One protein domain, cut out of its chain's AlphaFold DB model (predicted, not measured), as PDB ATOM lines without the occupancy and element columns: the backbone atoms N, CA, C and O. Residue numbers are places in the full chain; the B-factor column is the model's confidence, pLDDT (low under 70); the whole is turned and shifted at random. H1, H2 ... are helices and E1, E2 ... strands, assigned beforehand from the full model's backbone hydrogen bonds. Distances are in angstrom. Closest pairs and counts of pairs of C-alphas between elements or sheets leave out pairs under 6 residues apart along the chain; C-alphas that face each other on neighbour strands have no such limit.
ATOM      1  N   ILE A   3      34.658 -38.408  16.677       91.38
ATOM      2  CA  ILE A   3      33.868 -38.489  17.913       91.38
ATOM      3  C   ILE A   3      33.352 -37.092  18.243       91.38
ATOM      4  O   ILE A   3      34.087 -36.116  18.103       91.38
ATOM      5  N   GLN A   4      32.105 -37.000  18.699       95.06
ATOM      6  CA  GLN A   4      31.515 -35.752  19.175       95.06
ATOM      7  C   GLN A   4      31.058 -35.888  20.623       95.06
ATOM      8  O   GLN A   4      30.431 -36.880  20.994       95.06
ATOM      9  N   ILE A   5      31.368 -34.881  21.437       94.62
ATOM     10  CA  ILE A   5      31.036 -34.824  22.861       94.62
ATOM     11  C   ILE A   5      30.390 -33.469  23.128       94.62
ATOM     12  O   ILE A   5      30.993 -32.427  22.882       94.62
ATOM     13  N   SER A   6      29.156 -33.474  23.623       95.50
ATOM     14  CA  SER A   6      28.430 -32.246  23.951       95.50
ATOM     15  C   SER A   6      28.599 -31.891  25.425       95.50
ATOM     16  O   SER A   6      28.356 -32.725  26.300       95.50
ATOM     17  N   ASN A   7      28.952 -30.636  25.707       94.81
ATOM     18  CA  ASN A   7      28.874 -30.092  27.055       94.81
ATOM     19  C   ASN A   7      27.438 -29.648  27.369       94.81
ATOM     20  O   ASN A   7      27.062 -28.489  27.197       94.81
ATOM     21  N   ALA A   8      26.621 -30.575  27.864       92.62
ATOM     22  CA  ALA A   8      25.248 -30.286  28.277       92.62
ATOM     23  C   ALA A   8      25.140 -29.581  29.650       92.62
ATOM     24  O   ALA A   8      24.029 -29.294  30.107       92.62
ATOM     25  N   SER A   9      26.260 -29.302  30.321       90.62
ATOM     26  CA  SER A   9      26.293 -28.545  31.576       90.62
ATOM     27  C   SER A   9      26.070 -27.048  31.320       90.62
ATOM     28  O   SER A   9      26.379 -26.561  30.232       90.62
ATOM     29  N   PRO A  10      25.545 -26.284  32.301       91.38
ATOM     30  CA  PRO A  10      25.572 -24.824  32.257       91.38
ATOM     31  C   PRO A  10      26.975 -24.230  32.493       91.38
ATOM     32  O   PRO A  10      27.149 -23.031  32.279       91.38
ATOM     33  N   LEU A  11      27.954 -25.032  32.920       93.75
ATOM     34  CA  LEU A  11      29.321 -24.608  33.229       93.75
ATOM     35  C   LEU A  11      30.312 -25.050  32.138       93.75
ATOM     36  O   LEU A  11      30.080 -26.073  31.486       93.75
ATOM     37  N   PRO A  12      31.420 -24.311  31.936       93.94
ATOM     38  CA  PRO A  12      32.510 -24.775  31.087       93.94
ATOM     39  C   PRO A  12      33.131 -26.064  31.645       93.94
ATOM     40  O   PRO A  12      33.136 -26.286  32.854       93.94
ATOM     41  N   LEU A  13      33.657 -26.893  30.748       94.44
ATOM     42  CA  LEU A  13      34.332 -28.148  31.065       94.44
ATOM     43  C   LEU A  13      35.799 -28.053  30.643       94.44
ATOM     44  O   LEU A  13      36.094 -27.691  29.503       94.44
ATOM     45  N   THR A  14      36.721 -28.406  31.534       95.75
ATOM     46  CA  THR A  14      38.140 -28.509  31.179       95.75
ATOM     47  C   THR A  14      38.377 -29.784  30.380       95.75
ATOM     48  O   THR A  14      37.974 -30.870  30.795       95.75
ATOM     49  N   ILE A  15      39.055 -29.658  29.242       96.19
ATOM     50  CA  ILE A  15      39.561 -30.779  28.453       96.19
ATOM     51  C   ILE A  15      41.070 -30.851  28.667       96.19
ATOM     52  O   ILE A  15      41.765 -29.848  28.520       96.19
ATOM     53  N   TRP A  16      41.575 -32.039  28.975       96.06
ATOM     54  CA  TRP A  16      43.000 -32.333  29.044       96.06
ATOM     55  C   TRP A  16      43.367 -33.377  27.994       96.06
ATOM     56  O   TRP A  16      42.704 -34.410  27.899       96.06
ATOM     57  N   ILE A  17      44.417 -33.127  27.214       95.31
ATOM     58  CA  ILE A  17      44.815 -33.992  26.100       95.31
ATOM     59  C   ILE A  17      46.193 -34.591  26.367       95.31
ATOM     60  O   ILE A  17      47.209 -33.898  26.418       95.31
ATOM     61  N   GLU A  18      46.229 -35.911  26.484       93.69
ATOM     62  CA  GLU A  18      47.440 -36.711  26.635       93.69
ATOM     63  C   GLU A  18      47.807 -37.353  25.289       93.69
ATOM     64  O   GLU A  18      46.910 -37.754  24.541       93.69
ATOM     65  N   PRO A  19      49.105 -37.479  24.962       90.81
ATOM     66  CA  PRO A  19      50.270 -37.233  25.819       90.81
ATOM     67  C   PRO A  19      50.883 -35.827  25.669       90.81
ATOM     68  O   PRO A  19      52.017 -35.606  26.097       90.81
ATOM     69  N   TRP A  20      50.203 -34.892  24.997       92.00
ATOM     70  CA  TRP A  20      50.758 -33.561  24.702       92.00
ATOM     71  C   TRP A  20      50.636 -32.565  25.861       92.00
ATOM     72  O   TRP A  20      51.303 -31.533  25.836       92.00
ATOM     73  N   CYS A  21      49.869 -32.911  26.899       92.00
ATOM     74  CA  CYS A  21      49.594 -32.077  28.068       92.00
ATOM     75  C   CYS A  21      48.924 -30.741  27.709       92.00
ATOM     76  O   CYS A  21      49.192 -29.723  28.349       92.00
ATOM     77  N   ASP A  22      48.067 -30.748  26.685       94.19
ATOM     78  CA  ASP A  22      47.300 -29.567  26.296       94.19
ATOM     79  C   ASP A  22      46.036 -29.445  27.146       94.19
ATOM     80  O   ASP A  22      45.340 -30.429  27.411       94.19
ATOM     81  N   GLU A  23      45.725 -28.214  27.544       95.19
ATOM     82  CA  GLU A  23      44.538 -27.870  28.320       95.19
ATOM     83  C   GLU A  23      43.659 -26.933  27.489       95.19
ATOM     84  O   GLU A  23      44.103 -25.868  27.061       95.19
ATOM     85  N   LEU A  24      42.407 -27.327  27.267       96.31
ATOM     86  CA  LEU A  24      41.410 -26.528  26.561       96.31
ATOM     87  C   LEU A  24      40.182 -26.329  27.446       96.31
ATOM     88  O   LEU A  24      39.898 -27.114  28.351       96.31
ATOM     89  N   THR A  25      39.409 -25.290  27.153       96.81
ATOM     90  CA  THR A  25      38.102 -25.070  27.778       96.81
ATOM     91  C   THR A  25      37.012 -25.347  26.757       96.81
ATOM     92  O   THR A  25      36.962 -24.684  25.725       96.81
ATOM     93  N   LEU A  26      36.118 -26.291  27.057       96.25
ATOM     94  CA  LEU A  26      34.882 -26.500  26.311       96.25
ATOM     95  C   LEU A  26      33.784 -25.624  26.917       96.25
ATOM     96  O   LEU A  26      33.361 -25.892  28.050       96.25
ATOM     97  N   PRO A  27      33.296 -24.590  26.213       97.56
ATOM     98  CA  PRO A  27      32.248 -23.739  26.750       97.56
ATOM     99  C   PRO A  27      30.964 -24.517  27.059       97.56
ATOM    100  O   PRO A  27      30.722 -25.626  26.573       97.56
ATOM    101  N   SER A  28      30.132 -23.922  27.910       95.12
ATOM    102  CA  SER A  28      28.777 -24.401  28.184       95.12
ATOM    103  C   SER A  28      27.982 -24.507  26.882       95.12
ATOM    104  O   SER A  28      28.015 -23.585  26.070       95.12
ATOM    105  N   ARG A  29      27.253 -25.613  26.693       94.81
ATOM    106  CA  ARG A  29      26.429 -25.902  25.501       94.81
ATOM    107  C   ARG A  29      27.187 -26.075  24.179       94.81
ATOM    108  O   ARG A  29      26.528 -26.267  23.160       94.81
ATOM    109  N   SER A  30      28.516 -26.084  24.191       96.94
ATOM    110  CA  SER A  30      29.334 -26.352  23.003       96.94
ATOM    111  C   SER A  30      29.523 -27.847  22.734       96.94
ATOM    112  O   SER A  30      29.286 -28.705  23.594       96.94
ATOM    113  N   VAL A  31      29.984 -28.163  21.526       97.88
ATOM    114  CA  VAL A  31      30.331 -29.515  21.080       97.88
ATOM    115  C   VAL A  31      31.820 -29.598  20.767       97.88
ATOM    116  O   VAL A  31      32.334 -28.882  19.911       97.88
ATOM    117  N   LEU A  32      32.501 -30.534  21.422       97.50
ATOM    118  CA  LEU A  32      33.852 -30.961  21.088       97.50
ATOM    119  C   LEU A  32      33.787 -32.021  19.988       97.50
ATOM    120  O   LEU A  32      33.069 -33.009  20.123       97.50
ATOM    121  N   SER A  33      34.561 -31.840  18.926       97.25
ATOM    122  CA  SER A  33      34.788 -32.833  17.877       97.25
ATOM    123  C   SER A  33      36.251 -33.272  17.891       97.25
ATOM    124  O   SER A  33      37.151 -32.435  17.886       97.25
ATOM    125  N   LEU A  34      36.478 -34.584  17.900       94.75
ATOM    126  CA  LEU A  34      37.797 -35.212  17.901       94.75
ATOM    127  C   LEU A  34      37.939 -36.086  16.659       94.75
ATOM    128  O   LEU A  34      37.113 -36.972  16.429       94.75
ATOM    129  N   ALA A  35      38.992 -35.873  15.879       91.94
ATOM    130  CA  ALA A  35      39.317 -36.703  14.726       91.94
ATOM    131  C   ALA A  35      40.786 -37.126  14.772       91.94
ATOM    132  O   ALA A  35      41.654 -36.356  15.166       91.94
ATOM    133  N   VAL A  36      41.066 -38.357  14.352       88.06
ATOM    134  CA  VAL A  36      42.446 -38.812  14.148       88.06
ATOM    135  C   VAL A  36      42.930 -38.251  12.813       88.06
ATOM    136  O   VAL A  36      42.257 -38.432  11.795       88.06
ATOM    137  N   GLY A  37      44.059 -37.545  12.837       85.69
ATOM    138  CA  GLY A  37      44.730 -37.020  11.654       85.69
ATOM    139  C   GLY A  37      45.657 -38.063  11.031       85.69
ATOM    140  O   GLY A  37      45.215 -39.108  10.554       85.69
ATOM    141  N   GLU A  38      46.957 -37.779  11.021       82.44
ATOM    142  CA  GLU A  38      47.980 -38.711  10.539       82.44
ATOM    143  C   GLU A  38      48.288 -39.766  11.608       82.44
ATOM    144  O   GLU A  38      48.300 -39.445  12.790       82.44
ATOM    145  N   GLY A  39      48.561 -41.016  11.226       76.25
ATOM    146  CA  GLY A  39      48.951 -42.075  12.167       76.25
ATOM    147  C   GLY A  39      48.276 -43.427  11.910       76.25
ATOM    148  O   GLY A  39      47.632 -43.615  10.870       76.25
ATOM    149  N   PRO A  40      48.429 -44.396  12.833       67.56
ATOM    150  CA  PRO A  40      47.751 -45.683  12.744       67.56
ATOM    151  C   PRO A  40      46.232 -45.470  12.754       67.56
ATOM    152  O   PRO A  40      45.691 -44.859  13.673       67.56
ATOM    153  N   ARG A  41      45.541 -45.978  11.728       57.94
ATOM    154  CA  ARG A  41      44.104 -45.726  11.496       57.94
ATOM    155  C   ARG A  41      43.178 -46.325  12.557       57.94
ATOM    156  O   ARG A  41      42.022 -45.915  12.640       57.94
ATOM    157  N   ASP A  42      43.689 -47.252  13.359       62.25
ATOM    158  CA  ASP A  42      42.870 -48.130  14.196       62.25
ATOM    159  C   ASP A  42      42.816 -47.681  15.670       62.25
ATOM    160  O   ASP A  42      42.150 -48.313  16.485       62.25
ATOM    161  N   GLY A  43      43.488 -46.579  16.026       65.19
ATOM    162  CA  GLY A  43      43.535 -46.057  17.395       65.19
ATOM    163  C   GLY A  43      42.698 -44.793  17.572       65.19
ATOM    164  O   GLY A  43      43.193 -43.695  17.333       65.19
ATOM    165  N   PHE A  44      41.448 -44.930  18.024       77.38
ATOM    166  CA  PHE A  44      40.720 -43.788  18.588       77.38
ATOM    167  C   PHE A  44      41.272 -43.440  19.974       77.38
ATOM    168  O   PHE A  44      41.756 -44.335  20.667       77.38
ATOM    169  N   PRO A  45      41.218 -42.162  20.390       84.62
ATOM    170  CA  PRO A  45      41.564 -41.811  21.753       84.62
ATOM    171  C   PRO A  45      40.602 -42.472  22.744       84.62
ATOM    172  O   PRO A  45      39.385 -42.456  22.532       84.62
ATOM    173  N   ASP A  46      41.141 -42.973  23.854       90.44
ATOM    174  CA  ASP A  46      40.311 -43.309  25.010       90.44
ATOM    175  C   ASP A  46      39.868 -42.010  25.683       90.44
ATOM    176  O   ASP A  46      40.637 -41.052  25.795       90.44
ATOM    177  N   ILE A  47      38.625 -41.963  26.145       92.00
ATOM    178  CA  ILE A  47      38.056 -40.776  26.781       92.00
ATOM    179  C   ILE A  47      37.582 -41.153  28.175       92.00
ATOM    180  O   ILE A  47      36.881 -42.146  28.367       92.00
ATOM    181  N   GLU A  48      37.951 -40.338  29.152       92.69
ATOM    182  CA  GLU A  48      37.616 -40.551  30.552       92.69
ATOM    183  C   GLU A  48      37.205 -39.233  31.200       92.69
ATOM    184  O   GLU A  48      37.748 -38.180  30.882       92.69
ATOM    185  N   VAL A  49      36.259 -39.284  32.132       88.38
ATOM    186  CA  VAL A  49      35.961 -38.149  33.008       88.38
ATOM    187  C   VAL A  49      36.651 -38.399  34.341       88.38
ATOM    188  O   VAL A  49      36.429 -39.439  34.962       88.38
ATOM    189  N   ILE A  50      37.489 -37.458  34.770       85.56
ATOM    190  CA  ILE A  50      38.207 -37.514  36.047       85.56
ATOM    191  C   ILE A  50      37.922 -36.219  36.799       85.56
ATOM    192  O   ILE A  50      38.253 -35.140  36.317       85.56
ATOM    193  N   ASP A  51      37.326 -36.322  37.984       83.81
ATOM    194  CA  ASP A  51      36.852 -35.170  38.758       83.81
ATOM    195  C   ASP A  51      35.920 -34.262  37.923       83.81
ATOM    196  O   ASP A  51      34.801 -34.648  37.585       83.81
ATOM    197  N   ASP A  52      36.390 -33.063  37.586       81.75
ATOM    198  CA  ASP A  52      35.712 -31.998  36.857       81.75
ATOM    199  C   ASP A  52      36.251 -31.800  35.429       81.75
ATOM    200  O   ASP A  52      35.965 -30.781  34.796       81.75
ATOM    201  N   ARG A  53      37.028 -32.759  34.904       88.25
ATOM    202  CA  ARG A  53      37.669 -32.641  33.590       88.25
ATOM    203  C   ARG A  53      37.452 -33.862  32.701       88.25
ATOM    204  O   ARG A  53      37.352 -34.999  33.165       88.25
ATOM    205  N   LEU A  54      37.422 -33.610  31.399       93.94
ATOM    206  CA  LEU A  54      37.448 -34.628  30.358       93.94
ATOM    207  C   LEU A  54      38.900 -34.875  29.948       93.94
ATOM    208  O   LEU A  54      39.576 -33.957  29.495       93.94
ATOM    209  N   VAL A  55      39.373 -36.105  30.081       95.00
ATOM    210  CA  VAL A  55      40.721 -36.511  29.685       95.00
ATOM    211  C   VAL A  55      40.647 -37.311  28.391       95.00
ATOM    212  O   VAL A  55      39.935 -38.312  28.308       95.00
ATOM    213  N   VAL A  56      41.386 -36.854  27.385       95.00
ATOM    214  CA  VAL A  56      41.510 -37.484  26.070       95.00
ATOM    215  C   VAL A  56      42.883 -38.137  25.984       95.00
ATOM    216  O   VAL A  56      43.904 -37.455  25.945       95.00
ATOM    217  N   TRP A  57      42.911 -39.463  25.951       93.31
ATOM    218  CA  TRP A  57      44.116 -40.277  25.846       93.31
ATOM    219  C   TRP A  57      44.353 -40.657  24.382       93.31
ATOM    220  O   TRP A  57      43.944 -41.724  23.928       93.31
ATOM    221  N   ALA A  58      44.991 -39.773  23.621       91.06
ATOM    222  CA  ALA A  58      45.291 -40.011  22.213       91.06
ATOM    223  C   ALA A  58      46.619 -40.752  22.029       91.06
ATOM    224  O   ALA A  58      47.512 -40.680  22.867       91.06
ATOM    225  N   THR A  59      46.778 -41.461  20.910       88.31
ATOM    226  CA  THR A  59      48.062 -42.090  20.576       88.31
ATOM    227  C   THR A  59      49.107 -41.048  20.184       88.31
ATOM    228  O   THR A  59      48.861 -40.191  19.339       88.31
ATOM    229  N   ALA A  60      50.312 -41.158  20.748       85.56
ATOM    230  CA  ALA A  60      51.447 -40.324  20.349       85.56
ATOM    231  C   ALA A  60      51.989 -40.687  18.954       85.56
ATOM    232  O   ALA A  60      52.748 -39.919  18.375       85.56
ATOM    233  N   ALA A  61      51.626 -41.856  18.413       85.75
ATOM    234  CA  ALA A  61      52.071 -42.320  17.098       85.75
ATOM    235  C   ALA A  61      51.339 -41.635  15.928       85.75
ATOM    236  O   ALA A  61      51.555 -41.995  14.771       85.75
ATOM    237  N   GLY A  62      50.469 -40.672  16.225       88.50
ATOM    238  CA  GLY A  62      49.730 -39.901  15.243       88.50
ATOM    239  C   GLY A  62      49.389 -38.504  15.742       88.50
ATOM    240  O   GLY A  62      49.972 -38.019  16.712       88.50
ATOM    241  N   THR A  63      48.433 -37.870  15.074       91.75
ATOM    242  CA  THR A  63      47.892 -36.564  15.442       91.75
ATOM    243  C   THR A  63      46.410 -36.654  15.776       91.75
ATOM    244  O   THR A  63      45.647 -37.440  15.211       91.75
ATOM    245  N   LEU A  64      46.001 -35.822  16.724       93.44
ATOM    246  CA  LEU A  64      44.616 -35.537  17.061       93.44
ATOM    247  C   LEU A  64      44.243 -34.155  16.521       93.44
ATOM    248  O   LEU A  64      44.923 -33.175  16.818       93.44
ATOM    249  N   ILE A  65      43.162 -34.083  15.755       95.12
ATOM    250  CA  ILE A  65      42.518 -32.840  15.335       95.12
ATOM    251  C   ILE A  65      41.379 -32.574  16.314       95.12
ATOM    252  O   ILE A  65      40.543 -33.451  16.563       95.12
ATOM    253  N   VAL A  66      41.349 -31.362  16.861       96.69
ATOM    254  CA  VAL A  66      40.386 -30.945  17.879       96.69
ATOM    255  C   VAL A  66      39.620 -29.743  17.364       96.69
ATOM    256  O   VAL A  66      40.224 -28.755  16.967       96.69
ATOM    257  N   ALA A  67      38.293 -29.802  17.393       97.94
ATOM    258  CA  ALA A  67      37.447 -28.668  17.045       97.94
ATOM    259  C   ALA A  67      36.367 -28.435  18.102       97.94
ATOM    260  O   ALA A  67      35.816 -29.385  18.656       97.94
ATOM    261  N   ILE A  68      36.037 -27.170  18.356       98.12
ATOM    262  CA  ILE A  68      34.930 -26.752  19.223       98.12
ATOM    263  C   ILE A  68      33.938 -25.993  18.353       98.12
ATOM    264  O   ILE A  68      34.313 -25.040  17.674       98.12
ATOM    265  N   ASP A  69      32.689 -26.456  18.322       97.81
ATOM    266  CA  ASP A  69      31.617 -25.891  17.488       97.81
ATOM    267  C   ASP A  69      32.013 -25.755  16.002       97.81
ATOM    268  O   ASP A  69      31.646 -24.812  15.306       97.81
ATOM    269  N   GLY A  70      32.792 -26.726  15.512       96.81
ATOM    270  CA  GLY A  70      33.290 -26.768  14.134       96.81
ATOM    271  C   GLY A  70      34.528 -25.905  13.865       96.81
ATOM    272  O   GLY A  70      35.049 -25.952  12.755       96.81
ATOM    273  N   VAL A  71      35.029 -25.164  14.856       97.88
ATOM    274  CA  VAL A  71      36.263 -24.373  14.749       97.88
ATOM    275  C   VAL A  71      37.435 -25.186  15.280       97.88
ATOM    276  O   VAL A  71      37.451 -25.558  16.454       97.88
ATOM    277  N   GLU A  72      38.418 -25.465  14.427       97.44
ATOM    278  CA  GLU A  72      39.650 -26.151  14.822       97.44
ATOM    279  C   GLU A  72      40.414 -25.348  15.884       97.44
ATOM    280  O   GLU A  72      40.498 -24.121  15.817       97.44
ATOM    281  N   GLN A  73      40.919 -26.049  16.894       97.50
ATOM    282  CA  GLN A  73      41.662 -25.484  18.012       97.50
ATOM    283  C   GLN A  73      43.157 -25.710  17.803       97.50
ATOM    284  O   GLN A  73      43.575 -26.788  17.380       97.50
ATOM    285  N   ASP A  74      43.961 -24.711  18.155       94.94
ATOM    286  CA  ASP A  74      45.415 -24.846  18.167       94.94
ATOM    287  C   ASP A  74      45.835 -25.732  19.349       94.94
ATOM    288  O   ASP A  74      45.533 -25.430  20.506       94.94
ATOM    289  N   THR A  75      46.486 -26.857  19.053       94.94
ATOM    290  CA  THR A  75      46.973 -27.823  20.048       94.94
ATOM    291  C   THR A  75      48.414 -28.206  19.727       94.94
ATOM    292  O   THR A  75      48.846 -28.157  18.577       94.94
ATOM    293  N   GLY A  76      49.169 -28.658  20.727       92.44
ATOM    294  CA  GLY A  76      50.517 -29.201  20.566       92.44
ATOM    295  C   GLY A  76      50.566 -30.588  19.913       92.44
ATOM    296  O   GLY A  76      51.649 -31.184  19.835       92.44
ATOM    297  N   SER A  77      49.417 -31.095  19.457       92.25
ATOM    298  CA  SER A  77      49.228 -32.369  18.773       92.25
ATOM    299  C   SER A  77      50.214 -32.561  17.623       92.25
ATOM    300  O   SER A  77      50.278 -31.790  16.665       92.25
ATOM    301  N   ARG A  78      51.023 -33.613  17.733       90.38
ATOM    302  CA  ARG A  78      52.066 -33.971  16.766       90.38
ATOM    303  C   ARG A  78      52.497 -35.414  16.951       90.38
ATOM    304  O   ARG A  78      52.531 -35.909  18.079       90.38
ATOM    305  N   THR A  79      52.944 -36.032  15.867       88.94
ATOM    306  CA  THR A  79      53.532 -37.370  15.906       88.94
ATOM    307  C   THR A  79      54.821 -37.370  16.728       88.94
ATOM    308  O   THR A  79      55.747 -36.596  16.482       88.94
ATOM    309  N   ILE A  80      54.895 -38.276  17.698       84.19
ATOM    310  CA  ILE A  80      56.069 -38.547  18.522       84.19
ATOM    311  C   ILE A  80      56.611 -39.916  18.119       84.19
ATOM    312  O   ILE A  80      55.897 -40.918  18.144       84.19
ATOM    313  N   ALA A  81      57.893 -39.973  17.757       82.75
ATOM    314  CA  ALA A  81      58.551 -41.237  17.457       82.75
ATOM    315  C   ALA A  81      58.630 -42.098  18.726       82.75
ATOM    316  O   ALA A  81      59.328 -41.753  19.683       82.75
ATOM    317  N   LEU A  82      57.922 -43.226  18.719       78.56
ATOM    318  CA  LEU A  82      57.920 -44.194  19.807       78.56
ATOM    319  C   LEU A  82      58.672 -45.468  19.393       78.56
ATOM    320  O   LEU A  82      58.544 -45.918  18.252       78.56
ATOM    321  N   PRO A  83      59.436 -46.093  20.307       82.81
ATOM    322  CA  PRO A  83      59.892 -47.466  20.133       82.81
ATOM    323  C   PRO A  83      58.712 -48.400  19.846       82.81
ATOM    324  O   PRO A  83      57.656 -48.251  20.460       82.81
ATOM    325  N   ALA A  84      58.908 -49.409  18.991       81.81
ATOM    326  CA  ALA A  84      57.847 -50.343  18.600       81.81
ATOM    327  C   ALA A  84      57.135 -50.989  19.805       81.81
ATOM    328  O   ALA A  84      55.915 -51.094  19.816       81.81
ATOM    329  N   ALA A  85      57.883 -51.316  20.865       80.69
ATOM    330  CA  ALA A  85      57.340 -51.882  22.101       80.69
ATOM    331  C   ALA A  85      56.352 -50.963  22.850       80.69
ATOM    332  O   ALA A  85      55.615 -51.437  23.707       80.69
ATOM    333  N   LEU A  86      56.352 -49.654  22.571       78.94
ATOM    334  CA  LEU A  86      55.425 -48.688  23.168       78.94
ATOM    335  C   LEU A  86      54.227 -48.372  22.264       78.94
ATOM    336  O   LEU A  86      53.271 -47.780  22.750       78.94
ATOM    337  N   LEU A  87      54.248 -48.769  20.986       78.56
ATOM    338  CA  LEU A  87      53.137 -48.519  20.058       78.56
ATOM    339  C   LEU A  87      51.878 -49.311  20.428       78.56
ATOM    340  O   LEU A  87      50.771 -48.854  20.165       78.56
ATOM    341  N   GLU A  88      52.051 -50.476  21.052       81.00
ATOM    342  CA  GLU A  88      50.951 -51.341  21.497       81.00
ATOM    343  C   GLU A  88      50.484 -51.024  22.928       81.00
ATOM    344  O   GLU A  88      49.506 -51.593  23.410       81.00
ATOM    345  N   MET A  89      51.180 -50.127  23.638       83.25
ATOM    346  CA  MET A  89      50.833 -49.765  25.009       83.25
ATOM    347  C   MET A  89      49.748 -48.676  25.016       83.25
ATOM    348  O   MET A  89      49.957 -47.619  24.417       83.25
ATOM    349  N   PRO A  90      48.635 -48.850  25.758       87.00
ATOM    350  CA  PRO A  90      47.655 -47.783  25.931       87.00
ATOM    351  C   PRO A  90      48.301 -46.537  26.544       87.00
ATOM    352  O   PRO A  90      49.021 -46.630  27.544       87.00
ATOM    353  N   VAL A  91      48.021 -45.359  25.982       89.12
ATOM    354  CA  VAL A  91      48.669 -44.100  26.395       89.12
ATOM    355  C   VAL A  91      48.430 -43.798  27.868       89.12
ATOM    356  O   VAL A  91      49.366 -43.434  28.575       89.12
ATOM    357  N   LYS A  92      47.219 -44.057  28.371       89.56
ATOM    358  CA  LYS A  92      46.904 -43.961  29.801       89.56
ATOM    359  C   LYS A  92      47.854 -44.796  30.661       89.56
ATOM    360  O   LYS A  92      48.354 -44.318  31.679       89.56
ATOM    361  N   THR A  93      48.119 -46.039  30.260       87.50
ATOM    362  CA  THR A  93      49.042 -46.936  30.968       87.50
ATOM    363  C   THR A  93      50.458 -46.376  30.941       87.50
ATOM    364  O   THR A  93      51.105 -46.323  31.987       87.50
ATOM    365  N   PHE A  94      50.923 -45.908  29.782       85.75
ATOM    366  CA  PHE A  94      52.243 -45.299  29.647       85.75
ATOM    367  C   PHE A  94      52.396 -44.061  30.544       85.75
ATOM    368  O   PHE A  94      53.288 -44.026  31.394       85.75
ATOM    369  N   VAL A  95      51.496 -43.080  30.414       86.12
ATOM    370  CA  VAL A  95      51.534 -41.820  31.172       86.12
ATOM    371  C   VAL A  95      51.479 -42.091  32.673       86.12
ATOM    372  O   VAL A  95      52.323 -41.591  33.413       86.12
ATOM    373  N   ASN A  96      50.568 -42.948  33.139       84.62
ATOM    374  CA  ASN A  96      50.476 -43.279  34.563       84.62
ATOM    375  C   ASN A  96      51.702 -44.045  35.077       84.62
ATOM    376  O   ASN A  96      52.127 -43.823  36.210       84.62
ATOM    377  N   THR A  97      52.315 -44.900  34.255       82.56
ATOM    378  CA  THR A  97      53.547 -45.612  34.631       82.56
ATOM    379  C   THR A  97      54.723 -44.650  34.784       82.56
ATOM    380  O   THR A  97      55.503 -44.765  35.730       82.56
ATOM    381  N   VAL A  98      54.854 -43.687  33.869       80.31
ATOM    382  CA  VAL A  98      55.977 -42.741  33.855       80.31
ATOM    383  C   VAL A  98      55.785 -41.615  34.877       80.31
ATOM    384  O   VAL A  98      56.738 -41.228  35.558       80.31
ATOM    385  N   PHE A  99      54.560 -41.103  35.012       81.00
ATOM    386  CA  PHE A  99      54.266 -39.852  35.713       81.00
ATOM    387  C   PHE A  99      53.287 -39.979  36.884       81.00
ATOM    388  O   PHE A  99      53.167 -39.028  37.651       81.00
ATOM    389  N   GLY A 100      52.635 -41.127  37.102       75.31
ATOM    390  CA  GLY A 100      51.619 -41.278  38.156       75.31
ATOM    391  C   GLY A 100      52.135 -41.009  39.577       75.31
ATOM    392  O   GLY A 100      51.373 -40.629  40.461       75.31
ATOM    393  N   GLY A 101      53.447 -41.143  39.803       74.25
ATOM    394  CA  GLY A 101      54.116 -40.787  41.062       74.25
ATOM    395  C   GLY A 101      54.782 -39.405  41.080       74.25
ATOM    396  O   GLY A 101      55.493 -39.093  42.038       74.25
ATOM    397  N   ALA A 102      54.618 -38.598  40.029       75.88
ATOM    398  CA  ALA A 102      55.300 -37.322  39.818       75.88
ATOM    399  C   ALA A 102      54.287 -36.164  39.701       75.88
ATOM    400  O   ALA A 102      53.921 -35.767  38.598       75.88
ATOM    401  N   PRO A 103      53.872 -35.544  40.822       70.31
ATOM    402  CA  PRO A 103      52.791 -34.552  40.825       70.31
ATOM    403  C   PRO A 103      53.057 -33.293  39.991       70.31
ATOM    404  O   PRO A 103      52.124 -32.634  39.554       70.31
ATOM    405  N   LEU A 104      54.328 -32.948  39.770       75.81
ATOM    406  CA  LEU A 104      54.707 -31.804  38.934       75.81
ATOM    407  C   LEU A 104      54.473 -32.052  37.437       75.81
ATOM    408  O   LEU A 104      54.435 -31.094  36.677       75.81
ATOM    409  N   ALA A 105      54.323 -33.312  37.014       73.31
ATOM    410  CA  ALA A 105      54.083 -33.665  35.619       73.31
ATOM    411  C   ALA A 105      52.614 -33.493  35.193       73.31
ATOM    412  O   ALA A 105      52.331 -33.627  34.010       73.31
ATOM    413  N   ARG A 106      51.699 -33.195  36.138       79.25
ATOM    414  CA  ARG A 106      50.258 -32.980  35.899       79.25
ATOM    415  C   ARG A 106      49.621 -34.044  34.988       79.25
ATOM    416  O   ARG A 106      48.841 -33.708  34.106       79.25
ATOM    417  N   ALA A 107      49.946 -35.321  35.205       83.12
ATOM    418  CA  ALA A 107      49.328 -36.420  34.463       83.12
ATOM    419  C   ALA A 107      47.799 -36.339  34.567       83.12
ATOM    420  O   ALA A 107      47.269 -36.117  35.660       83.12
ATOM    421  N   ALA A 108      47.108 -36.496  33.437       83.00
ATOM    422  CA  ALA A 108      45.662 -36.317  33.332       83.00
ATOM    423  C   ALA A 108      45.174 -34.944  33.838       83.00
ATOM    424  O   ALA A 108      44.077 -34.835  34.375       83.00
ATOM    425  N   GLY A 109      46.007 -33.906  33.759       79.19
ATOM    426  CA  GLY A 109      45.681 -32.553  34.206       79.19
ATOM    427  C   GLY A 109      45.643 -32.377  35.719       79.19
ATOM    428  O   GLY A 109      45.222 -31.316  36.187       79.19
ATOM    429  N   ALA A 110      46.096 -33.378  36.484       79.56
ATOM    430  CA  ALA A 110      46.094 -33.333  37.939       79.56
ATOM    431  C   ALA A 110      46.772 -32.048  38.455       79.56
ATOM    432  O   ALA A 110      47.811 -31.633  37.921       79.56
ATOM    433  N   PRO A 111      46.216 -31.396  39.491       71.62
ATOM    434  CA  PRO A 111      46.818 -30.195  40.041       71.62
ATOM    435  C   PRO A 111      48.210 -30.513  40.612       71.62
ATOM    436  O   PRO A 111      48.429 -31.610  41.142       71.62
ATOM    437  N   PRO A 112      49.157 -29.558  40.569       63.66
ATOM    438  CA  PRO A 112      50.449 -29.743  41.210       63.66
ATOM    439  C   PRO A 112      50.236 -29.992  42.706       63.66
ATOM    440  O   PRO A 112      49.813 -29.100  43.441       63.66
ATOM    441  N   SER A 113      50.519 -31.200  43.198       56.59
ATOM    442  CA  SER A 113      50.451 -31.428  44.643       56.59
ATOM    443  C   SER A 113      51.631 -30.715  45.320       56.59
ATOM    444  O   SER A 113      52.786 -30.896  44.919       56.59
ATOM    445  N   ALA A 114      51.368 -29.963  46.392       47.84
ATOM    446  CA  ALA A 114      52.384 -29.252  47.182       47.84
ATOM    447  C   ALA A 114      53.431 -30.178  47.852       47.84
ATOM    448  O   ALA A 114      54.363 -29.712  48.506       47.84
ATOM    449  N   ARG A 115      53.305 -31.504  47.708       45.16
ATOM    450  CA  ARG A 115      54.099 -32.509  48.421       45.16
ATOM    451  C   ARG A 115      54.938 -33.350  47.460       45.16
ATOM    452  O   ARG A 115      54.700 -34.539  47.301       45.16
ATOM    453  N   SER A 116      55.954 -32.765  46.824       45.22
ATOM    454  CA  SER A 116      56.880 -33.555  45.990       45.22
ATOM    455  C   SER A 116      58.348 -33.111  46.028       45.22
ATOM    456  O   SER A 116      59.090 -33.260  45.067       45.22
ATOM    457  N   HIS A 117      58.840 -32.681  47.193       39.22
ATOM    458  CA  HIS A 117      60.282 -32.611  47.469       39.22
ATOM    459  C   HIS A 117      60.779 -33.901  48.148       39.22
ATOM    460  O   HIS A 117      61.143 -33.880  49.316       39.22
ATOM    461  N   ARG A 118      60.755 -35.050  47.454       43.12
ATOM    462  CA  ARG A 118      61.565 -36.258  47.769       43.12
ATOM    463  C   ARG A 118      61.169 -37.403  46.832       43.12
ATOM    464  O   ARG A 118      60.259 -38.146  47.168       43.12
ATOM    465  N   ARG A 119      61.854 -37.543  45.684       47.69
ATOM    466  CA  ARG A 119      62.134 -38.814  44.945       47.69
ATOM    467  C   ARG A 119      62.545 -38.636  43.472       47.69
ATOM    468  O   ARG A 119      62.671 -39.626  42.763       47.69
ATOM    469  N   LEU A 120      62.912 -37.433  43.023       48.12
ATOM    470  CA  LEU A 120      63.465 -37.231  41.669       48.12
ATOM    471  C   LEU A 120      64.783 -37.991  41.392       48.12
ATOM    472  O   LEU A 120      65.205 -38.080  40.246       48.12
ATOM    473  N   VAL A 121      65.449 -38.569  42.397       48.72
ATOM    474  CA  VAL A 121      66.766 -39.214  42.220       48.72
ATOM    475  C   VAL A 121      66.670 -40.641  41.642       48.72
ATOM    476  O   VAL A 121      67.615 -41.107  41.009       48.72
ATOM    477  N   GLY A 122      65.539 -41.336  41.818       45.47
ATOM    478  CA  GLY A 122      65.379 -42.734  41.382       45.47
ATOM    479  C   GLY A 122      64.984 -42.889  39.912       45.47
ATOM    480  O   GLY A 122      65.523 -43.740  39.207       45.47
ATOM    481  N   TRP A 123      64.096 -42.021  39.424       51.12
ATOM    482  CA  TRP A 123      63.487 -42.148  38.094       51.12
ATOM    483  C   TRP A 123      64.500 -41.950  36.949       51.12
ATOM    484  O   TRP A 123      64.463 -42.653  35.944       51.12
ATOM    485  N   TRP A 124      65.500 -41.081  37.153       49.28
ATOM    486  CA  TRP A 124      66.529 -40.764  36.157       49.28
ATOM    487  C   TRP A 124      67.463 -41.944  35.883       49.28
ATOM    488  O   TRP A 124      68.117 -41.980  34.844       49.28
ATOM    489  N   ARG A 125      67.565 -42.900  36.816       52.41
ATOM    490  CA  ARG A 125      68.357 -44.121  36.627       52.41
ATOM    491  C   ARG A 125      67.612 -45.147  35.775       52.41
ATOM    492  O   ARG A 125      68.247 -45.771  34.935       52.41
ATOM    493  N   TRP A 126      66.295 -45.262  35.942       52.38
ATOM    494  CA  TRP A 126      65.449 -46.173  35.163       52.38
ATOM    495  C   TRP A 126      65.150 -45.641  33.751       52.38
ATOM    496  O   TRP A 126      65.269 -46.372  32.773       52.38
ATOM    497  N   ALA A 127      64.898 -44.339  33.595       54.59
ATOM    498  CA  ALA A 127      64.733 -43.729  32.272       54.59
ATOM    499  C   ALA A 127      65.994 -43.883  31.393       54.59
ATOM    500  O   ALA A 127      65.896 -44.091  30.188       54.59
ATOM    501  N   LYS A 128      67.194 -43.865  31.995       56.25
ATOM    502  CA  LYS A 128      68.451 -44.134  31.277       56.25
ATOM    503  C   LYS A 128      68.574 -45.568  30.763       56.25
ATOM    504  O   LYS A 128      69.254 -45.759  29.762       56.25
ATOM    505  N   SER A 129      67.958 -46.555  31.417       53.59
ATOM    506  CA  SER A 129      68.002 -47.947  30.945       53.59
ATOM    507  C   SER A 129      67.066 -48.225  29.768       53.59
ATOM    508  O   SER A 129      67.210 -49.261  29.132       53.59
ATOM    509  N   LEU A 130      66.141 -47.311  29.464       52.28
ATOM    510  CA  LEU A 130      65.249 -47.396  28.302       52.28
ATOM    511  C   LEU A 130      65.793 -46.656  27.068       52.28
ATOM    512  O   LEU A 130      65.182 -46.705  26.004       52.28
ATOM    513  N   LEU A 131      66.932 -45.962  27.191       46.50
ATOM    514  CA  LEU A 131      67.571 -45.280  26.068       46.50
ATOM    515  C   LEU A 131      68.441 -46.257  25.258       46.50
ATOM    516  O   LEU A 131      69.149 -47.074  25.853       46.50
TER     517      LEU A 131
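This is residues 3 to 131 of the 141 residues of an uncharacterized protein of Sphingomonas melonis (UniProt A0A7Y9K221). Two small sheets, the strongly twisted E3 E2 E6 E5 and the smaller E1 E4 E7, lie partly face to face as a loose sandwich, closest where Leu 26 of E3 comes near E4 and E7. Residues 91 to 95 of the helix H2 pack near the ends of E2 and E6, the short H1 lies beyond, and H3 lies away from this body after a long link. The printed part has 129 residues, with seven named strands followed by three named helices; E3 E2 E6 E5 is mixed and E1 E4 E7 antiparallel, each in that order. The class is mixed, helices and strands, with 59 residues, under half, in named elements. The whole is compact, with a radius of gyration of the C-alphas of 15.8 A and spans of 46 by 37 by 20 A.

In the larger sheet, E2 is residues 13 to 18, 16.3 A long, E3 is 22 to 26, 12.8 A, E5 is 46 to 50, 12.6 A, and E6 is 53 to 57, 12.6 A. E1 is residues 3 to 6, 10.2 A, beginning at C-alpha 3 (33.868, -38.489, 17.913); E4 is 31 to 36, 16.8 A, and E7 is 64 to 68, 13.3 A. H1 is residues 84 to 87, 5.3 A, H2 is 91 to 99, 11.7 A, and H3 is 120 to 129, 15.8 A, ending at C-alpha 129 (68.002, -47.947, 30.945).

E2 and E6 are parallel at 22 degrees, with N 16 and O 54 at 2.8 A. E2 and E3 form an antiparallel hairpin, with N 15 and O 24 at 2.8 A, and so do E5 and E6, with N 55 and O 48 at 2.8 A. E4 is antiparallel to E1, with N 5 and O 32 at 2.9 A, and to E7, with N 33 and O 67 at 2.8 A. The closest C-alphas of E3 and E4, Leu 26 and Leu 32, are 6.9 A apart. H2 is on the larger sheet at a height of 10.0 A, running across the strands at 81 degrees to E2 on the local plane; its closest C-alpha pair with E6, Val 91 and Trp 57, is 6.0 A apart. H1 and H2 are close but not clearly touching, with Leu 86 and Phe 94 the closest C-alphas at 8.0 A. H3 is apart from H1 and H2. Every O i to N i+4 pair is within hydrogen-bond range in H2, but 1 of 6 in H3, where 3 of 7 O i to N i+3 pairs are; H1 is too short for an i+4 pair.

The two farthest C-alphas, Pro 10 and Ser 129, are 48.3 A apart. The printed part has no cut; its long links are E7 to H1, 15 residues, and H2 to H3, 20 residues. Mean pLDDT of the printed part is 82.1; residues 40 to 43 and 112 to 131 are under 70.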